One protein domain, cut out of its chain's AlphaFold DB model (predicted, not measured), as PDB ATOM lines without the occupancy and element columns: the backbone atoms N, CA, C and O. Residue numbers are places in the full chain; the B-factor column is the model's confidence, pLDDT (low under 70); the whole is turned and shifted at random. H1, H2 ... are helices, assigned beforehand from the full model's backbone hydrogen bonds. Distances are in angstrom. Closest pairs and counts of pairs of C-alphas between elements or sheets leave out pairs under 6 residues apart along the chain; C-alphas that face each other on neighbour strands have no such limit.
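Overview. This is residues 18 to 71 of the 467 residues of the protein "Hypothetical protein" of Cryptomonas curvata (UniProt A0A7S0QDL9). Begin at Gly 18, where an extended lead-in, residues 18 to 28, runs into one long helix, H1; a short helix, H2, packs crosswise on its later part. The loop between them sticks out at residues 52 to 57, of which 57 belongs to H2, and the tail, residues 65 to 71, runs back toward the lead-in. The 54 printed residues hold two named helices, H1 then H2, and no named strand: all helix. The whole is only just loose, close to compact, with a radius of gyration of the C-alphas of 12.4 A and spans of 33 by 28 by 17 A.

Arrangement. Look along H1, residues 29 to 47: every O i to N i+4 pair is within hydrogen-bond range. In H2, residues 57 to 64, 2 of 4 are. H1 touches H2 with residues 39 to 47 alone; their closest C-alphas, of Arg 43 and Ala 62, are 5.6 A apart. Their lines are about perpendicular, at 84 degrees.

Along the chain. Find C-alpha 29 at (16.965, -15.363, 8.465); H1 runs 26.9 A to C-alpha 47. H2 spans 11.1 A, ending at C-alpha 64, (10.889, -38.698, 4.237).

Size, cuts and confidence. The farthest C-alphas, of Ile 53 and His 71, are 34.8 A apart. The printed part has no cut, and the H1 to H2 link is short. Confidence is low, with pLDDT under 70, at residues 18 to 19 and 49 to 64.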
ATOM      1  N   GLY A  18      26.684 -41.581   6.192       60.47
ATOM      2  CA  GLY A  18      25.669 -40.547   6.055       60.47
ATOM      3  C   GLY A  18      24.650 -40.702   7.178       60.47
ATOM      4  O   GLY A  18      23.932 -41.694   7.228       60.47
ATOM      5  N   THR A  19      24.574 -39.730   8.085       66.62
ATOM      6  CA  THR A  19      23.645 -39.746   9.231       66.62
ATOM      7  C   THR A  19      22.193 -39.465   8.833       66.62
ATOM      8  O   THR A  19      21.317 -39.458   9.690       66.62
ATOM      9  N   GLY A  20      21.920 -39.204   7.548       74.19
ATOM     10  CA  GLY A  20      20.596 -38.795   7.067       74.19
ATOM     11  C   GLY A  20      20.185 -37.391   7.527       74.19
ATOM     12  O   GLY A  20      19.016 -37.033   7.429       74.19
ATOM     13  N   THR A  21      21.129 -36.594   8.036       79.56
ATOM     14  CA  THR A  21      20.916 -35.218   8.507       79.56
ATOM     15  C   THR A  21      21.821 -34.265   7.739       79.56
ATOM     16  O   THR A  21      23.014 -34.533   7.611       79.56
ATOM     17  N   ALA A  22      21.274 -33.145   7.271       83.06
ATOM     18  CA  ALA A  22      22.028 -32.088   6.606       83.06
ATOM     19  C   ALA A  22      21.654 -30.730   7.203       83.06
ATOM     20  O   ALA A  22      20.487 -30.492   7.517       83.06
ATOM     21  N   PHE A  23      22.646 -29.855   7.347       85.62
ATOM     22  CA  PHE A  23      22.444 -28.468   7.748       85.62
ATOM     23  C   PHE A  23      22.450 -27.600   6.493       85.62
ATOM     24  O   PHE A  23      23.355 -27.707   5.668       85.62
ATOM     25  N   ILE A  24      21.416 -26.777   6.339       84.50
ATOM     26  CA  ILE A  24      21.269 -25.851   5.216       84.50
ATOM     27  C   ILE A  24      21.376 -24.449   5.792       84.50
ATOM     28  O   ILE A  24      20.614 -24.083   6.685       84.50
ATOM     29  N   THR A  25      22.332 -23.680   5.292       83.50
ATOM     30  CA  THR A  25      22.500 -22.279   5.656       83.50
ATOM     31  C   THR A  25      21.848 -21.402   4.595       83.50
ATOM     32  O   THR A  25      21.946 -21.661   3.395       83.50
ATOM     33  N   PHE A  26      21.159 -20.360   5.045       79.62
ATOM     34  CA  PHE A  26      20.566 -19.348   4.181       79.62
ATOM     35  C   PHE A  26      21.317 -18.037   4.375       79.62
ATOM     36  O   PHE A  26      21.865 -17.775   5.443       79.62
ATOM     37  N   THR A  27      21.334 -17.195   3.345       76.44
ATOM     38  CA  THR A  27      21.960 -15.869   3.423       76.44
ATOM     39  C   THR A  27      21.189 -14.904   4.320       76.44
ATOM     40  O   THR A  27      21.788 -13.951   4.805       76.44
ATOM     41  N   ARG A  28      19.885 -15.142   4.537       72.25
ATOM     42  CA  ARG A  28      18.981 -14.324   5.361       72.25
ATOM     43  C   ARG A  28      18.147 -15.201   6.298       72.25
ATOM     44  O   ARG A  28      17.707 -16.278   5.887       72.25
ATOM     45  N   CYS A  29      17.856 -14.704   7.501       71.81
ATOM     46  CA  CYS A  29      16.965 -15.363   8.465       71.81
ATOM     47  C   CYS A  29      15.532 -15.511   7.923       71.81
ATOM     48  O   CYS A  29      14.951 -16.592   8.011       71.81
ATOM     49  N   SER A  30      15.000 -14.472   7.269       73.38
ATOM     50  CA  SER A  30      13.659 -14.491   6.665       73.38
ATOM     51  C   SER A  30      13.513 -15.548   5.566       73.38
ATOM     52  O   SER A  30      12.498 -16.233   5.498       73.38
ATOM     53  N   ALA A  31      14.558 -15.768   4.760       78.38
ATOM     54  CA  ALA A  31      14.563 -16.820   3.742       78.38
ATOM     55  C   ALA A  31      14.507 -18.227   4.363       78.38
ATOM     56  O   ALA A  31      13.816 -19.101   3.840       78.38
ATOM     57  N   ALA A  32      15.194 -18.442   5.491       79.38
ATOM     58  CA  ALA A  32      15.127 -19.703   6.226       79.38
ATOM     59  C   ALA A  32      13.738 -19.935   6.845       79.38
ATOM     60  O   ALA A  32      13.219 -21.050   6.790       79.38
ATOM     61  N   ALA A  33      13.131 -18.887   7.414       77.88
ATOM     62  CA  ALA A  33      11.796 -18.948   8.006       77.88
ATOM     63  C   ALA A  33      10.715 -19.216   6.949       77.88
ATOM     64  O   ALA A  33       9.955 -20.170   7.093       77.88
ATOM     65  N   ALA A  34      10.723 -18.463   5.845       79.44
ATOM     66  CA  ALA A  34       9.796 -18.648   4.731       79.44
ATOM     67  C   ALA A  34       9.943 -20.031   4.077       79.44
ATOM     68  O   ALA A  34       8.949 -20.670   3.732       79.44
ATOM     69  N   PHE A  35      11.176 -20.539   3.940       84.12
ATOM     70  CA  PHE A  35      11.407 -21.908   3.474       84.12
ATOM     71  C   PHE A  35      10.783 -22.935   4.421       84.12
ATOM     72  O   PHE A  35      10.134 -23.876   3.962       84.12
ATOM     73  N   LEU A  36      10.986 -22.771   5.730       83.38
ATOM     74  CA  LEU A  36      10.456 -23.696   6.723       83.38
ATOM     75  C   LEU A  36       8.926 -23.707   6.703       83.38
ATOM     76  O   LEU A  36       8.351 -24.790   6.692       83.38
ATOM     77  N   GLU A  37       8.294 -22.536   6.644       82.38
ATOM     78  CA  GLU A  37       6.838 -22.387   6.588       82.38
ATOM     79  C   GLU A  37       6.248 -23.026   5.323       82.38
ATOM     80  O   GLU A  37       5.412 -23.932   5.407       82.38
ATOM     81  N   ALA A  38       6.781 -22.669   4.149       82.56
ATOM     82  CA  ALA A  38       6.360 -23.258   2.881       82.56
ATOM     83  C   ALA A  38       6.548 -24.785   2.872       82.56
ATOM     84  O   ALA A  38       5.695 -25.533   2.390       82.56
ATOM     85  N   TYR A  39       7.652 -25.280   3.441       82.50
ATOM     86  CA  TYR A  39       7.900 -26.713   3.555       82.50
ATOM     87  C   TYR A  39       6.923 -27.400   4.519       82.50
ATOM     88  O   TYR A  39       6.455 -28.507   4.233       82.50
ATOM     89  N   THR A  40       6.590 -26.772   5.652       81.50
ATOM     90  CA  THR A  40       5.604 -27.314   6.595       81.50
ATOM     91  C   THR A  40       4.210 -27.385   5.990       81.50
ATOM     92  O   THR A  40       3.547 -28.409   6.169       81.50
ATOM     93  N   ASP A  41       3.812 -26.391   5.199       80.56
ATOM     94  CA  ASP A  41       2.525 -26.369   4.502       80.56
ATOM     95  C   ASP A  41       2.443 -27.453   3.435       80.56
ATOM     96  O   ASP A  41       1.491 -28.239   3.410       80.56
ATOM     97  N   ILE A  42       3.486 -27.584   2.606       79.56
ATOM     98  CA  ILE A  42       3.591 -28.661   1.612       79.56
ATOM     99  C   ILE A  42       3.498 -30.027   2.300       79.56
ATOM    100  O   ILE A  42       2.804 -30.926   1.823       79.56
ATOM    101  N   ARG A  43       4.159 -30.196   3.447       77.31
ATOM    102  CA  ARG A  43       4.137 -31.447   4.208       77.31
ATOM    103  C   ARG A  43       2.775 -31.734   4.842       77.31
ATOM    104  O   ARG A  43       2.335 -32.884   4.839       77.31
ATOM    105  N   ALA A  44       2.104 -30.722   5.386       77.19
ATOM    106  CA  ALA A  44       0.759 -30.852   5.942       77.19
ATOM    107  C   ALA A  44      -0.267 -31.188   4.846       77.19
ATOM    108  O   ALA A  44      -1.107 -32.080   5.015       77.19
ATOM    109  N   ALA A  45      -0.151 -30.548   3.683       75.38
ATOM    110  CA  ALA A  45      -0.963 -30.824   2.505       75.38
ATOM    111  C   ALA A  45      -0.701 -32.233   1.929       75.38
ATOM    112  O   ALA A  45      -1.643 -32.925   1.539       75.38
ATOM    113  N   ALA A  46       0.553 -32.705   1.958       71.75
ATOM    114  CA  ALA A  46       0.922 -34.064   1.561       71.75
ATOM    115  C   ALA A  46       0.360 -35.138   2.514       71.75
ATOM    116  O   ALA A  46      -0.133 -36.167   2.057       71.75
ATOM    117  N   ARG A  47       0.381 -34.903   3.836       72.06
ATOM    118  CA  ARG A  47      -0.171 -35.836   4.842       72.06
ATOM    119  C   ARG A  47      -1.695 -35.895   4.855       72.06
ATOM    120  O   ARG A  47      -2.254 -36.948   5.136       72.06
ATOM    121  N   SER A  48      -2.357 -34.778   4.566       71.19
ATOM    122  CA  SER A  48      -3.823 -34.693   4.514       71.19
ATOM    123  C   SER A  48      -4.424 -35.248   3.218       71.19
ATOM    124  O   SER A  48      -5.641 -35.227   3.060       71.19
ATOM    125  N   GLY A  49      -3.597 -35.722   2.275       66.69
ATOM    126  CA  GLY A  49      -4.054 -36.251   0.986       66.69
ATOM    127  C   GLY A  49      -4.695 -35.201   0.068       66.69
ATOM    128  O   GLY A  49      -5.249 -35.557  -0.967       66.69
ATOM    129  N   ARG A  50      -4.623 -33.908   0.424       59.03
ATOM    130  CA  ARG A  50      -5.227 -32.796  -0.334       59.03
ATOM    131  C   ARG A  50      -4.522 -32.513  -1.660       59.03
ATOM    132  O   ARG A  50      -5.110 -31.900  -2.544       59.03
ATOM    133  N   ILE A  51      -3.285 -32.978  -1.819       56.72
ATOM    134  CA  ILE A  51      -2.539 -32.908  -3.076       56.72
ATOM    135  C   ILE A  51      -2.657 -34.273  -3.768       56.72
ATOM    136  O   ILE A  51      -1.881 -35.177  -3.472       56.72
ATOM    137  N   SER A  52      -3.620 -34.436  -4.684       50.22
ATOM    138  CA  SER A  52      -3.718 -35.656  -5.508       50.22
ATOM    139  C   SER A  52      -2.941 -35.570  -6.828       50.22
ATOM    140  O   SER A  52      -2.797 -36.578  -7.515       50.22
ATOM    141  N   ILE A  53      -2.388 -34.404  -7.190       49.62
ATOM    142  CA  ILE A  53      -1.700 -34.216  -8.473       49.62
ATOM    143  C   ILE A  53      -0.498 -33.277  -8.316       49.62
ATOM    144  O   ILE A  53      -0.618 -32.064  -8.445       49.62
ATOM    145  N   SER A  54       0.688 -33.842  -8.079       44.38
ATOM    146  CA  SER A  54       1.906 -33.391  -8.767       44.38
ATOM    147  C   SER A  54       3.012 -34.453  -8.641       44.38
ATOM    148  O   SER A  54       3.410 -34.779  -7.521       44.38
ATOM    149  N   PRO A  55       3.540 -35.004  -9.751       48.41
ATOM    150  CA  PRO A  55       4.613 -36.000  -9.760       48.41
ATOM    151  C   PRO A  55       5.990 -35.341  -9.563       48.41
ATOM    152  O   PRO A  55       6.968 -35.707 -10.210       48.41
ATOM    153  N   SER A  56       6.089 -34.331  -8.700       54.28
ATOM    154  CA  SER A  56       7.369 -33.717  -8.369       54.28
ATOM    155  C   SER A  56       8.030 -34.523  -7.249       54.28
ATOM    156  O   SER A  56       7.407 -34.864  -6.239       54.28
ATOM    157  N   GLY A  57       9.322 -34.835  -7.399       58.53
ATOM    158  CA  GLY A  57      10.111 -35.536  -6.372       58.53
ATOM    159  C   GLY A  57      10.078 -34.860  -4.990       58.53
ATOM    160  O   GLY A  57      10.385 -35.503  -3.990       58.53
ATOM    161  N   VAL A  58       9.635 -33.600  -4.933       58.38
ATOM    162  CA  VAL A  58       9.449 -32.770  -3.738       58.38
ATOM    163  C   VAL A  58       8.352 -33.301  -2.806       58.38
ATOM    164  O   VAL A  58       8.567 -33.357  -1.602       58.38
ATOM    165  N   VAL A  59       7.200 -33.758  -3.315       57.19
ATOM    166  CA  VAL A  59       6.115 -34.281  -2.448       57.19
ATOM    167  C   VAL A  59       6.495 -35.645  -1.862       57.19
ATOM    168  O   VAL A  59       6.248 -35.928  -0.691       57.19
ATOM    169  N   ARG A  60       7.177 -36.481  -2.656       55.91
ATOM    170  CA  ARG A  60       7.697 -37.778  -2.198       55.91
ATOM    171  C   ARG A  60       8.818 -37.593  -1.171       55.91
ATOM    172  O   ARG A  60       8.852 -38.315  -0.179       55.91
ATOM    173  N   SER A  61       9.693 -36.601  -1.359       58.72
ATOM    174  CA  SER A  61      10.744 -36.269  -0.389       58.72
ATOM    175  C   SER A  61      10.193 -35.609   0.883       58.72
ATOM    176  O   SER A  61      10.729 -35.863   1.960       58.72
ATOM    177  N   ALA A  62       9.087 -34.858   0.810       61.09
ATOM    178  CA  ALA A  62       8.442 -34.220   1.966       61.09
ATOM    179  C   ALA A  62       7.927 -35.213   3.030       61.09
ATOM    180  O   ALA A  62       7.843 -34.882   4.217       61.09
ATOM    181  N   ASN A  63       7.628 -36.456   2.638       64.75
ATOM    182  CA  ASN A  63       7.269 -37.512   3.589       64.75
ATOM    183  C   ASN A  63       8.484 -38.121   4.307       64.75
ATOM    184  O   ASN A  63       8.345 -38.582   5.440       64.75
ATOM    185  N   HIS A  64       9.671 -38.084   3.695       69.94
ATOM    186  CA  HIS A  64      10.889 -38.698   4.237       69.94
ATOM    187  C   HIS A  64      11.804 -37.717   4.972       69.94
ATOM    188  O   HIS A  64      12.523 -38.123   5.885       69.94
ATOM    189  N   TRP A  65      11.759 -36.433   4.620       76.50
ATOM    190  CA  TRP A  65      12.569 -35.396   5.248       76.50
ATOM    191  C   TRP A  65      11.765 -34.609   6.292       76.50
ATOM    192  O   TRP A  65      10.543 -34.469   6.230       76.50
ATOM    193  N   VAL A  66      12.462 -34.145   7.326       78.38
ATOM    194  CA  VAL A  66      11.921 -33.275   8.374       78.38
ATOM    195  C   VAL A  66      12.822 -32.050   8.399       78.38
ATOM    196  O   VAL A  66      14.002 -32.183   8.712       78.38
ATOM    197  N   ALA A  67      12.274 -30.881   8.076       83.44
ATOM    198  CA  ALA A  67      12.960 -29.608   8.254       83.44
ATOM    199  C   ALA A  67      12.544 -28.987   9.595       83.44
ATOM    200  O   ALA A  67      11.372 -29.038   9.970       83.44
ATOM    201  N   ALA A  68      13.513 -28.437  10.316       80.81
ATOM    202  CA  ALA A  68      13.326 -27.662  11.537       80.81
ATOM    203  C   ALA A  68      14.488 -26.671  11.659       80.81
ATOM    204  O   ALA A  68      15.560 -26.919  11.099       80.81
ATOM    205  N   MET A  69      14.293 -25.577  12.399       79.69
ATOM    206  CA  MET A  69      15.397 -24.666  12.712       79.69
ATOM    207  C   MET A  69      16.491 -25.409  13.485       79.69
ATOM    208  O   MET A  69      16.208 -26.194  14.396       79.69
ATOM    209  N   ALA A  70      17.743 -25.183  13.087       80.38
ATOM    210  CA  ALA A  70      18.890 -25.783  13.751       80.38
ATOM    211  C   ALA A  70      19.069 -25.172  15.148       80.38
ATOM    212  O   ALA A  70      18.931 -23.963  15.333       80.38
ATOM    213  N   HIS A  71      19.378 -26.026  16.122       80.00
ATOM    214  CA  HIS A  71      19.802 -25.583  17.450       80.00
ATOM    215  C   HIS A  71      21.257 -25.125  17.370       80.00
ATOM    216  O   HIS A  71      21.958 -25.489  16.427       80.00
TER     217      HIS A  71